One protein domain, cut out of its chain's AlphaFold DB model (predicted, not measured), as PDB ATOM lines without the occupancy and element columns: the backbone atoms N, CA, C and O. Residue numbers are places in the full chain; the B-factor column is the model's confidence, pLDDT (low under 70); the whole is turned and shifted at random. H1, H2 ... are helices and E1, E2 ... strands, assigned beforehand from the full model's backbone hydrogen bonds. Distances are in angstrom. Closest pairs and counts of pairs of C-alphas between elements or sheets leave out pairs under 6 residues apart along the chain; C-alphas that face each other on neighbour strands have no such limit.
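What this domain is: This is residues 2 to 91 of the 91 residues of the protein "Uncharacterized protein conserved in bacteria" of Staphylococcus auricularis (UniProt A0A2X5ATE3). With little regular structure, the model is a body mostly of loops, with two small hairpins, E1 with E2 and E3 with E4, from which an arm, residues 2 to 21 including helix H1, sticks out. The 90 printed residues have, in order, H1, E1, E2, E3 and E4, and both sheets are antiparallel. The class is mixed, with only 28 residues in named elements. The whole is extended, with a radius of gyration of the C-alphas of 22.1 A, spanning 75 by 34 by 20 A.

How they stand to each other: H1, residues 2 to 16, stands free, with every O i to N i+4 pair within hydrogen-bond range. E1, residues 27 to 29, and E2, residues 42 to 44, form an antiparallel hairpin at 158 degrees, with N 29 and O 42 within hydrogen-bond range at 3.0 A. E3, residues 79 to 81, and E4, residues 87 to 90, form another at 155 degrees, with N 80 and O 89 at 2.9 A. E1 and E2 are apart from E3 and E4.

Where its parts are: H1 runs 21.6 A from C-alpha 2 at (19.136, 145.961, 102.657). E4 ends at C-alpha 90 at (25.093, 134.125, 41.621).

The domain as a whole: The printed part has no cut. The links E1 to E2 and E2 to E3 are long. Residues 3 to 4 and 18 to 23 have pLDDT under 70.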
ATOM      1  N   PHE A   2      20.013 145.588 103.785       70.00
ATOM      2  CA  PHE A   2      19.136 145.961 102.657       70.00
ATOM      3  C   PHE A   2      19.771 146.864 101.581       70.00
ATOM      4  O   PHE A   2      19.645 146.574 100.399       70.00
ATOM      5  N   LYS A   3      20.518 147.915 101.964       68.00
ATOM      6  CA  LYS A   3      21.191 148.806 100.992       68.00
ATOM      7  C   LYS A   3      22.221 148.080 100.117       68.00
ATOM      8  O   LYS A   3      22.345 148.406  98.946       68.00
ATOM      9  N   LYS A   4      22.927 147.083 100.672       69.00
ATOM     10  CA  LYS A   4      23.887 146.263  99.915       69.00
ATOM     11  C   LYS A   4      23.152 145.370  98.913       69.00
ATOM     12  O   LYS A   4      23.548 145.333  97.763       69.00
ATOM     13  N   PHE A   5      22.037 144.764  99.327       76.88
ATOM     14  CA  PHE A   5      21.180 143.960  98.448       76.88
ATOM     15  C   PHE A   5      20.576 144.778  97.293       76.88
ATOM     16  O   PHE A   5      20.550 144.316  96.156       76.88
ATOM     17  N   LEU A   6      20.151 146.015  97.570       83.88
ATOM     18  CA  LEU A   6      19.629 146.934  96.556       83.88
ATOM     19  C   LEU A   6      20.708 147.325  95.532       83.88
ATOM     20  O   LEU A   6      20.461 147.277  94.331       83.88
ATOM     21  N   LEU A   7      21.918 147.651  95.997       83.75
ATOM     22  CA  LEU A   7      23.064 147.958  95.132       83.75
ATOM     23  C   LEU A   7      23.477 146.759  94.266       83.75
ATOM     24  O   LEU A   7      23.712 146.931  93.074       83.75
ATOM     25  N   THR A   8      23.515 145.546  94.825       83.62
ATOM     26  CA  THR A   8      23.836 144.329  94.060       83.62
ATOM     27  C   THR A   8      22.784 144.038  92.988       83.62
ATOM     28  O   THR A   8      23.145 143.682  91.869       83.62
ATOM     29  N   SER A   9      21.498 144.247  93.294       83.69
ATOM     30  CA  SER A   9      20.401 144.085  92.329       83.69
ATOM     31  C   SER A   9      20.513 145.066  91.155       83.69
ATOM     32  O   SER A   9      20.396 144.668  89.997       83.69
ATOM     33  N   ILE A  10      20.838 146.333  91.434       87.62
ATOM     34  CA  ILE A  10      21.020 147.366  90.403       87.62
ATOM     35  C   ILE A  10      22.206 147.039  89.486       87.62
ATOM     36  O   ILE A  10      22.089 147.173  88.271       87.62
ATOM     37  N   ILE A  11      23.332 146.581  90.042       86.88
ATOM     38  CA  ILE A  11      24.521 146.208  89.256       86.88
ATOM     39  C   ILE A  11      24.220 145.005  88.351       86.88
ATOM     40  O   ILE A  11      24.602 145.005  87.181       86.88
ATOM     41  N   LEU A  12      23.495 144.006  88.864       85.75
ATOM     42  CA  LEU A  12      23.102 142.837  88.080       85.75
ATOM     43  C   LEU A  12      22.158 143.226  86.933       85.75
ATOM     44  O   LEU A  12      22.369 142.813  85.794       85.75
ATOM     45  N   PHE A  13      21.171 144.082  87.203       84.19
ATOM     46  CA  PHE A  13      20.246 144.561  86.179       84.19
ATOM     47  C   PHE A  13      20.958 145.410  85.116       84.19
ATOM     48  O   PHE A  13      20.740 145.209  83.926       84.19
ATOM     49  N   ALA A  14      21.879 146.290  85.524       83.50
ATOM     50  CA  ALA A  14      22.689 147.081  84.601       83.50
ATOM     51  C   ALA A  14      23.582 146.206  83.706       83.50
ATOM     52  O   ALA A  14      23.749 146.524  82.532       83.50
ATOM     53  N   SER A  15      24.121 145.095  84.224       79.69
ATOM     54  CA  SER A  15      24.960 144.178  83.438       79.69
ATOM     55  C   SER A  15      24.192 143.446  82.328       79.69
ATOM     56  O   SER A  15      24.744 143.225  81.253       79.69
ATOM     57  N   LEU A  16      22.906 143.144  82.541       77.38
ATOM     58  CA  LEU A  16      22.043 142.500  81.541       77.38
ATOM     59  C   LEU A  16      21.689 143.448  80.381       77.38
ATOM     60  O   LEU A  16      21.550 143.004  79.240       77.38
ATOM     61  N   SER A  17      21.623 144.754  80.655       72.31
ATOM     62  CA  SER A  17      21.328 145.806  79.671       72.31
ATOM     63  C   SER A  17      22.425 146.014  78.618       72.31
ATOM     64  O   SER A  17      22.192 146.706  77.631       72.31
ATOM     65  N   PHE A  18      23.615 145.429  78.803       64.56
ATOM     66  CA  PHE A  18      24.733 145.513  77.853       64.56
ATOM     67  C   PHE A  18      24.796 144.346  76.862       64.56
ATOM     68  O   PHE A  18      25.802 144.195  76.165       64.56
ATOM     69  N   SER A  19      23.736 143.541  76.757       62.81
ATOM     70  CA  SER A  19      23.626 142.542  75.691       62.81
ATOM     71  C   SER A  19      23.516 143.263  74.348       62.81
ATOM     72  O   SER A  19      22.429 143.620  73.898       62.81
ATOM     73  N   LYS A  20      24.665 143.540  73.722       61.94
ATOM     74  CA  LYS A  20      24.716 144.038  72.353       61.94
ATOM     75  C   LYS A  20      24.053 142.992  71.465       61.94
ATOM     76  O   LYS A  20      24.467 141.835  71.471       61.94
ATOM     77  N   VAL A  21      23.033 143.405  70.719       62.56
ATOM     78  CA  VAL A  21      22.523 142.620  69.597       62.56
ATOM     79  C   VAL A  21      23.709 142.435  68.658       62.56
ATOM     80  O   VAL A  21      24.279 143.420  68.188       62.56
ATOM     81  N   ALA A  22      24.161 141.195  68.486       64.88
ATOM     82  CA  ALA A  22      25.178 140.885  67.498       64.88
ATOM     83  C   ALA A  22      24.554 141.153  66.126       64.88
ATOM     84  O   ALA A  22      23.701 140.397  65.672       64.88
ATOM     85  N   ASP A  23      24.912 142.283  65.523       62.78
ATOM     86  CA  ASP A  23      24.489 142.631  64.173       62.78
ATOM     87  C   ASP A  23      25.349 141.834  63.192       62.78
ATOM     88  O   ASP A  23      26.521 142.139  62.968       62.78
ATOM     89  N   ALA A  24      24.792 140.724  62.719       74.19
ATOM     90  CA  ALA A  24      25.472 139.753  61.870       74.19
ATOM     91  C   ALA A  24      24.664 139.422  60.603       74.19
ATOM     92  O   ALA A  24      24.937 138.467  59.883       74.19
ATOM     93  N   HIS A  25      23.661 140.240  60.290       89.62
ATOM     94  CA  HIS A  25      22.873 140.040  59.085       89.62
ATOM     95  C   HIS A  25      23.650 140.458  57.832       89.62
ATOM     96  O   HIS A  25      24.454 141.392  57.837       89.62
ATOM     97  N   VAL A  26      23.378 139.760  56.729       93.75
ATOM     98  CA  VAL A  26      23.832 140.182  55.403       93.75
ATOM     99  C   VAL A  26      23.157 141.508  55.065       93.75
ATOM    100  O   VAL A  26      21.944 141.641  55.220       93.75
ATOM    101  N   THR A  27      23.934 142.480  54.594       94.69
ATOM    102  CA  THR A  27      23.423 143.809  54.230       94.69
ATOM    103  C   THR A  27      23.680 144.127  52.766       94.69
ATOM    104  O   THR A  27      24.612 143.605  52.145       94.69
ATOM    105  N   LEU A  28      22.829 144.997  52.227       95.25
ATOM    106  CA  LEU A  28      22.944 145.585  50.901       95.25
ATOM    107  C   LEU A  28      23.153 147.092  51.051       95.25
ATOM    108  O   LEU A  28      22.549 147.717  51.922       95.25
ATOM    109  N   ASN A  29      24.013 147.665  50.215       95.25
ATOM    110  CA  ASN A  29      24.157 149.110  50.092       95.25
ATOM    111  C   ASN A  29      24.103 149.513  48.606       95.25
ATOM    112  O   ASN A  29      25.028 149.148  47.874       95.25
ATOM    113  N   PRO A  30      23.071 150.252  48.162       96.06
ATOM    114  CA  PRO A  30      21.950 150.747  48.970       96.06
ATOM    115  C   PRO A  30      21.046 149.607  49.480       96.06
ATOM    116  O   PRO A  30      21.096 148.492  48.965       96.06
ATOM    117  N   ASP A  31      20.252 149.870  50.518       94.06
ATOM    118  CA  ASP A  31      19.287 148.906  51.074       94.06
ATOM    119  C   ASP A  31      17.913 148.966  50.382       94.06
ATOM    120  O   ASP A  31      17.071 148.087  50.569       94.06
ATOM    121  N   GLN A  32      17.708 149.984  49.545       94.00
ATOM    122  CA  GLN A  32      16.507 150.226  48.756       94.00
ATOM    123  C   GLN A  32      16.852 150.997  47.474       94.00
ATOM    124  O   GLN A  32      17.838 151.732  47.431       94.00
ATOM    125  N   SER A  33      15.991 150.886  46.465       94.44
ATOM    126  CA  SER A  33      16.090 151.639  45.210       94.44
ATOM    127  C   SER A  33      14.721 152.086  44.723       94.44
ATOM    128  O   SER A  33      13.697 151.484  45.055       94.44
ATOM    129  N   GLU A  34      14.710 153.127  43.894       95.25
ATOM    130  CA  GLU A  34      13.508 153.548  43.180       95.25
ATOM    131  C   GLU A  34      13.147 152.540  42.067       95.25
ATOM    132  O   GLU A  34      14.032 151.976  41.419       95.25
ATOM    133  N   PRO A  35      11.855 152.295  41.789       93.69
ATOM    134  CA  PRO A  35      11.459 151.407  40.700       93.69
ATOM    135  C   PRO A  35      12.028 151.846  39.343       93.69
ATOM    136  O   PRO A  35      11.833 152.980  38.910       93.69
ATOM    137  N   GLY A  36      12.691 150.920  38.646       93.75
ATOM    138  CA  GLY A  36      13.279 151.165  37.326       93.75
ATOM    139  C   GLY A  36      14.632 151.883  37.343       93.75
ATOM    140  O   GLY A  36      15.159 152.170  36.267       93.75
ATOM    141  N   SER A  37      15.205 152.159  38.520       95.19
ATOM    142  CA  SER A  37      16.567 152.682  38.628       95.19
ATOM    143  C   SER A  37      17.614 151.624  38.262       95.19
ATOM    144  O   SER A  37      17.351 150.420  38.198       95.19
ATOM    145  N   TYR A  38      18.835 152.099  38.020       95.56
ATOM    146  CA  TYR A  38      20.011 151.260  37.845       95.56
ATOM    147  C   TYR A  38      21.028 151.627  38.920       95.56
ATOM    148  O   TYR A  38      21.616 152.706  38.866       95.56
ATOM    149  N   ASP A  39      21.251 150.719  39.868       95.62
ATOM    150  CA  ASP A  39      22.105 150.963  41.029       95.62
ATOM    151  C   ASP A  39      23.184 149.889  41.179       95.62
ATOM    152  O   ASP A  39      23.015 148.724  40.806       95.62
ATOM    153  N   LYS A  40      24.318 150.290  41.761       96.44
ATOM    154  CA  LYS A  40      25.365 149.363  42.196       96.44
ATOM    155  C   LYS A  40      25.069 148.931  43.625       96.44
ATOM    156  O   LYS A  40      25.040 149.775  44.516       96.44
ATOM    157  N   TYR A  41      24.953 147.624  43.832       96.50
ATOM    158  CA  TYR A  41      24.718 147.030  45.141       96.50
ATOM    159  C   TYR A  41      25.976 146.367  45.690       96.50
ATOM    160  O   TYR A  41      26.511 145.432  45.092       96.50
ATOM    161  N   ASP A  42      26.415 146.825  46.859       96.69
ATOM    162  CA  ASP A  42      27.471 146.179  47.629       96.69
ATOM    163  C   ASP A  42      26.839 145.213  48.643       96.69
ATOM    164  O   ASP A  42      26.131 145.638  49.558       96.69
ATOM    165  N   VAL A  43      27.103 143.913  48.489       95.81
ATOM    166  CA  VAL A  43      26.642 142.865  49.413       95.81
ATOM    167  C   VAL A  43      27.716 142.633  50.472       95.81
ATOM    168  O   VAL A  43      28.851 142.285  50.141       95.81
ATOM    169  N   ARG A  44      27.375 142.789  51.753       94.62
ATOM    170  CA  ARG A  44      28.297 142.531  52.870       94.62
ATOM    171  C   ARG A  44      27.859 141.299  53.642       94.62
ATOM    172  O   ARG A  44      26.760 141.265  54.185       94.62
ATOM    173  N   VAL A  45      28.750 140.314  53.715       94.44
ATOM    174  CA  VAL A  45      28.535 139.054  54.435       94.44
ATOM    175  C   VAL A  45      29.508 138.991  55.616       94.44
ATOM    176  O   VAL A  45      30.712 138.843  55.388       94.44
ATOM    177  N   PRO A  46      29.037 139.140  56.866       93.38
ATOM    178  CA  PRO A  46      29.895 139.016  58.038       93.38
ATOM    179  C   PRO A  46      30.310 137.557  58.280       93.38
ATOM    180  O   PRO A  46      29.617 136.614  57.898       93.38
ATOM    181  N   VAL A  47      31.461 137.374  58.926       92.44
ATOM    182  CA  VAL A  47      31.945 136.065  59.382       92.44
ATOM    183  C   VAL A  47      31.586 135.921  60.860       92.44
ATOM    184  O   VAL A  47      32.104 136.654  61.697       92.44
ATOM    185  N   GLU A  48      30.685 134.994  61.185       87.69
ATOM    186  CA  GLU A  48      30.115 134.854  62.539       87.69
ATOM    187  C   GLU A  48      30.866 133.863  63.445       87.69
ATOM    188  O   GLU A  48      30.465 133.624  64.586       87.69
ATOM    189  N   LYS A  49      31.916 133.218  62.930       87.69
ATOM    190  CA  LYS A  49      32.652 132.139  63.606       87.69
ATOM    191  C   LYS A  49      34.145 132.230  63.304       87.69
ATOM    192  O   LYS A  49      34.566 132.992  62.445       87.69
ATOM    193  N   ASP A  50      34.937 131.373  63.940       91.12
ATOM    194  CA  ASP A  50      36.394 131.313  63.738       91.12
ATOM    195  C   ASP A  50      36.814 130.832  62.330       91.12
ATOM    196  O   ASP A  50      37.989 130.892  61.970       91.12
ATOM    197  N   ALA A  51      35.867 130.342  61.522       92.12
ATOM    198  CA  ALA A  51      36.088 129.904  60.148       92.12
ATOM    199  C   ALA A  51      35.513 130.913  59.143       92.12
ATOM    200  O   ALA A  51      34.347 131.295  59.234       92.12
ATOM    201  N   ASN A  52      36.322 131.285  58.146       93.31
ATOM    202  CA  ASN A  52      35.949 132.246  57.106       93.31
ATOM    203  C   ASN A  52      34.851 131.723  56.165       93.31
ATOM    204  O   ASN A  52      34.827 130.541  55.807       93.31
ATOM    205  N   THR A  53      34.011 132.638  55.673       94.44
ATOM    206  CA  THR A  53      33.070 132.379  54.574       94.44
ATOM    207  C   THR A  53      33.836 132.039  53.297       94.44
ATOM    208  O   THR A  53      34.683 132.809  52.851       94.44
ATOM    209  N   ASN A  54      33.527 130.889  52.695       95.38
ATOM    210  CA  ASN A  54      34.197 130.384  51.489       95.38
ATOM    211  C   ASN A  54      33.271 130.264  50.264       95.38
ATOM    212  O   ASN A  54      33.735 129.925  49.178       95.38
ATOM    213  N   LYS A  55      31.969 130.519  50.440       96.12
ATOM    214  CA  LYS A  55      30.947 130.474  49.396       96.12
ATOM    215  C   LYS A  55      29.789 131.394  49.775       96.12
ATOM    216  O   LYS A  55      29.388 131.417  50.937       96.12
ATOM    217  N   VAL A  56      29.241 132.110  48.798       96.75
ATOM    218  CA  VAL A  56      28.041 132.944  48.946       96.75
ATOM    219  C   VAL A  56      27.087 132.579  47.820       96.75
ATOM    220  O   VAL A  56      27.526 132.394  46.695       96.75
ATOM    221  N   GLU A  57      25.795 132.453  48.107       97.31
ATOM    222  CA  GLU A  57      24.775 132.259  47.075       97.31
ATOM    223  C   GLU A  57      23.757 133.394  47.159       97.31
ATOM    224  O   GLU A  57      23.144 133.601  48.206       97.31
ATOM    225  N   LEU A  58      23.579 134.124  46.059       96.50
ATOM    226  CA  LEU A  58      22.605 135.206  45.952       96.50
ATOM    227  C   LEU A  58      21.531 134.807  44.946       96.50
ATOM    228  O   LEU A  58      21.845 134.496  43.797       96.50
ATOM    229  N   ASN A  59      20.273 134.836  45.379       97.06
ATOM    230  CA  ASN A  59      19.123 134.636  44.504       97.06
ATOM    231  C   ASN A  59      18.603 135.998  44.049       97.06
ATOM    232  O   ASN A  59      18.405 136.893  44.871       97.06
ATOM    233  N   VAL A  60      18.377 136.141  42.747       96.44
ATOM    234  CA  VAL A  60      17.812 137.360  42.166       96.44
ATOM    235  C   VAL A  60      16.287 137.216  42.165       96.44
ATOM    236  O   VAL A  60      15.784 136.254  41.580       96.44
ATOM    237  N   PRO A  61      15.546 138.115  42.835       94.25
ATOM    238  CA  PRO A  61      14.090 138.048  42.869       94.25
ATOM    239  C   PRO A  61      13.486 138.394  41.505       94.25
ATOM    240  O   PRO A  61      14.107 139.056  40.669       94.25
ATOM    241  N   ASP A  62      12.242 137.976  41.286       92.00
ATOM    242  CA  ASP A  62      11.514 138.334  40.071       92.00
ATOM    243  C   ASP A  62      11.320 139.852  39.958       92.00
ATOM    244  O   ASP A  62      11.118 140.554  40.948       92.00
ATOM    245  N   GLY A  63      11.400 140.365  38.729       90.94
ATOM    246  CA  GLY A  63      11.334 141.801  38.448       90.94
ATOM    247  C   GLY A  63      12.654 142.560  38.633       90.94
ATOM    248  O   GLY A  63      12.709 143.738  38.286       90.94
ATOM    249  N   VAL A  64      13.720 141.908  39.113       93.56
ATOM    250  CA  VAL A  64      15.067 142.492  39.205       93.56
ATOM    251  C   VAL A  64      15.984 141.867  38.160       93.56
ATOM    252  O   VAL A  64      16.058 140.647  38.027       93.56
ATOM    253  N   ASN A  65      16.726 142.715  37.447       95.19
ATOM    254  CA  ASN A  65      17.720 142.291  36.468       95.19
ATOM    255  C   ASN A  65      19.124 142.658  36.949       95.19
ATOM    256  O   ASN A  65      19.417 143.825  37.205       95.19
ATOM    257  N   VAL A  66      20.016 141.667  37.017       96.50
ATOM    258  CA  VAL A  66      21.440 141.901  37.286       96.50
ATOM    259  C   VAL A  66      22.172 142.032  35.960       96.50
ATOM    260  O   VAL A  66      22.241 141.081  35.185       96.50
ATOM    261  N   ALA A  67      22.733 143.211  35.702       94.38
ATOM    262  CA  ALA A  67      23.480 143.459  34.473       94.38
ATOM    263  C   ALA A  67      24.877 142.829  34.509       94.38
ATOM    264  O   ALA A  67      25.285 142.181  33.550       94.38
ATOM    265  N   ASN A  68      25.613 143.014  35.609       93.75
ATOM    266  CA  ASN A  68      26.986 142.535  35.763       93.75
ATOM    267  C   ASN A  68      27.296 142.230  37.233       93.75
ATOM    268  O   ASN A  68      26.704 142.822  38.134       93.75
ATOM    269  N   VAL A  69      28.270 141.349  37.460       96.06
ATOM    270  CA  VAL A  69      28.840 141.064  38.785       96.06
ATOM    271  C   VAL A  69      30.301 141.491  38.771       96.06
ATOM    272  O   VAL A  69      31.054 141.090  37.883       96.06
ATOM    273  N   GLN A  70      30.699 142.322  39.735       95.38
ATOM    274  CA  GLN A  70      32.086 142.763  39.850       95.38
ATOM    275  C   GLN A  70      32.980 141.569  40.238       95.38
ATOM    276  O   GLN A  70      32.696 140.900  41.234       95.38
ATOM    277  N   PRO A  71      34.071 141.294  39.499       94.94
ATOM    278  CA  PRO A  71      35.056 140.304  39.915       94.94
ATOM    279  C   PRO A  71      35.648 140.658  41.282       94.94
ATOM    280  O   PRO A  71      35.894 141.827  41.578       94.94
ATOM    281  N   VAL A  72      35.891 139.640  42.103       94.81
ATOM    282  CA  VAL A  72      36.520 139.794  43.418       94.81
ATOM    283  C   VAL A  72      37.737 138.889  43.441       94.81
ATOM    284  O   VAL A  72      37.629 137.698  43.145       94.81
ATOM    285  N   ASP A  73      38.894 139.455  43.769       96.25
ATOM    286  CA  ASP A  73      40.154 138.721  43.767       96.25
ATOM    287  C   ASP A  73      40.082 137.503  44.697       96.25
ATOM    288  O   ASP A  73      39.634 137.583  45.842       96.25
ATOM    289  N   GLY A  74      40.500 136.344  44.185       95.62
ATOM    290  CA  GLY A  74      40.444 135.072  44.909       95.62
ATOM    291  C   GLY A  74      39.081 134.368  44.902       95.62
ATOM    292  O   GLY A  74      39.013 133.218  45.332       95.62
ATOM    293  N   TRP A  75      38.025 134.990  44.369       96.38
ATOM    294  CA  TRP A  75      36.695 134.389  44.243       96.38
ATOM    295  C   TRP A  75      36.386 133.993  42.797       96.38
ATOM    296  O   TRP A  75      36.771 134.661  41.838       96.38
ATOM    297  N   LYS A  76      35.672 132.876  42.638       97.06
ATOM    298  CA  LYS A  76      35.109 132.442  41.354       97.06
ATOM    299  C   LYS A  76      33.617 132.729  41.372       97.06
ATOM    300  O   LYS A  76      32.988 132.472  42.387       97.06
ATOM    301  N   HIS A  77      33.088 133.190  40.243       95.81
ATOM    302  CA  HIS A  77      31.670 133.504  40.083       95.81
ATOM    303  C   HIS A  77      31.031 132.572  39.054       95.81
ATOM    304  O   HIS A  77      31.533 132.430  37.936       95.81
ATOM    305  N   LYS A  78      29.907 131.961  39.416       97.12
ATOM    306  CA  LYS A  78      29.005 131.214  38.539       97.12
ATOM    307  C   LYS A  78      27.684 131.968  38.448       97.12
ATOM    308  O   LYS A  78      27.083 132.307  39.464       97.12
ATOM    309  N   LEU A  79      27.246 132.221  37.217       97.31
ATOM    310  CA  LEU A  79      26.001 132.921  36.923       97.31
ATOM    311  C   LEU A  79      25.026 131.932  36.295       97.31
ATOM    312  O   LEU A  79      25.223 131.514  35.153       97.31
ATOM    313  N   ASP A  80      23.987 131.571  37.039       97.44
ATOM    314  CA  ASP A  80      22.907 130.744  36.517       97.44
ATOM    315  C   ASP A  80      21.857 131.659  35.891       97.44
ATOM    316  O   ASP A  80      21.335 132.574  36.539       97.44
ATOM    317  N   LYS A  81      21.590 131.425  34.605       96.50
ATOM    318  CA  LYS A  81      20.694 132.239  33.786       96.50
ATOM    319  C   LYS A  81      19.443 131.460  33.403       96.50
ATOM    320  O   LYS A  81      19.503 130.241  33.246       96.50
ATOM    321  N   ASP A  82      18.333 132.171  33.249       95.06
ATOM    322  CA  ASP A  82      17.112 131.615  32.666       95.06
ATOM    323  C   ASP A  82      17.204 131.497  31.130       95.06
ATOM    324  O   ASP A  82      18.228 131.819  30.519       95.06
ATOM    325  N   SER A  83      16.131 131.001  30.503       95.81
ATOM    326  CA  SER A  83      16.025 130.856  29.043       95.81
ATOM    327  C   SER A  83      16.153 132.176  28.285       95.81
ATOM    328  O   SER A  83      16.556 132.168  27.124       95.81
ATOM    329  N   ASP A  84      15.838 133.288  28.945       93.50
ATOM    330  CA  ASP A  84      15.847 134.630  28.370       93.50
ATOM    331  C   ASP A  84      17.204 135.325  28.601       93.50
ATOM    332  O   ASP A  84      17.447 136.429  28.114       93.50
ATOM    333  N   GLY A  85      18.124 134.657  29.307       94.00
ATOM    334  CA  GLY A  85      19.477 135.125  29.585       94.00
ATOM    335  C   GLY A  85      19.606 135.987  30.842       94.00
ATOM    336  O   GLY A  85      20.713 136.472  31.117       94.00
ATOM    337  N   ASN A  86      18.538 136.154  31.627       95.44
ATOM    338  CA  ASN A  86      18.573 136.908  32.879       95.44
ATOM    339  C   ASN A  86      19.259 136.087  33.970       95.44
ATOM    340  O   ASN A  86      19.005 134.893  34.121       95.44
ATOM    341  N   ILE A  87      20.111 136.730  34.768       97.50
ATOM    342  CA  ILE A  87      20.778 136.084  35.904       97.50
ATOM    343  C   ILE A  87      19.753 135.863  37.020       97.50
ATOM    344  O   ILE A  87      19.157 136.820  37.508       97.50
ATOM    345  N   LYS A  88      19.583 134.611  37.447       97.44
ATOM    346  CA  LYS A  88      18.677 134.214  38.537       97.44
ATOM    347  C   LYS A  88      19.411 133.836  39.816       97.44
ATOM    348  O   LYS A  88      18.856 133.971  40.905       97.44
ATOM    349  N   LYS A  89      20.664 133.392  39.699       97.81
ATOM    350  CA  LYS A  89      21.501 133.050  40.848       97.81
ATOM    351  C   LYS A  89      22.972 133.346  40.577       97.81
ATOM    352  O   LYS A  89      23.467 133.115  39.472       97.81
ATOM    353  N   ILE A  90      23.653 133.844  41.603       97.56
ATOM    354  CA  ILE A  90      25.093 134.125  41.621       97.56
ATOM    355  C   ILE A  90      25.713 133.254  42.714       97.56
ATOM    356  O   ILE A  90      25.143 133.133  43.803       97.56
ATOM    357  N   THR A  91      26.837 132.598  42.431       96.81
ATOM    358  CA  THR A  91      27.551 131.726  43.380       96.81
ATOM    359  C   THR A  91      29.055 131.850  43.251       96.81
ATOM    360  O   THR A  91      29.510 131.945  42.091       96.81
TER     361      THR A  91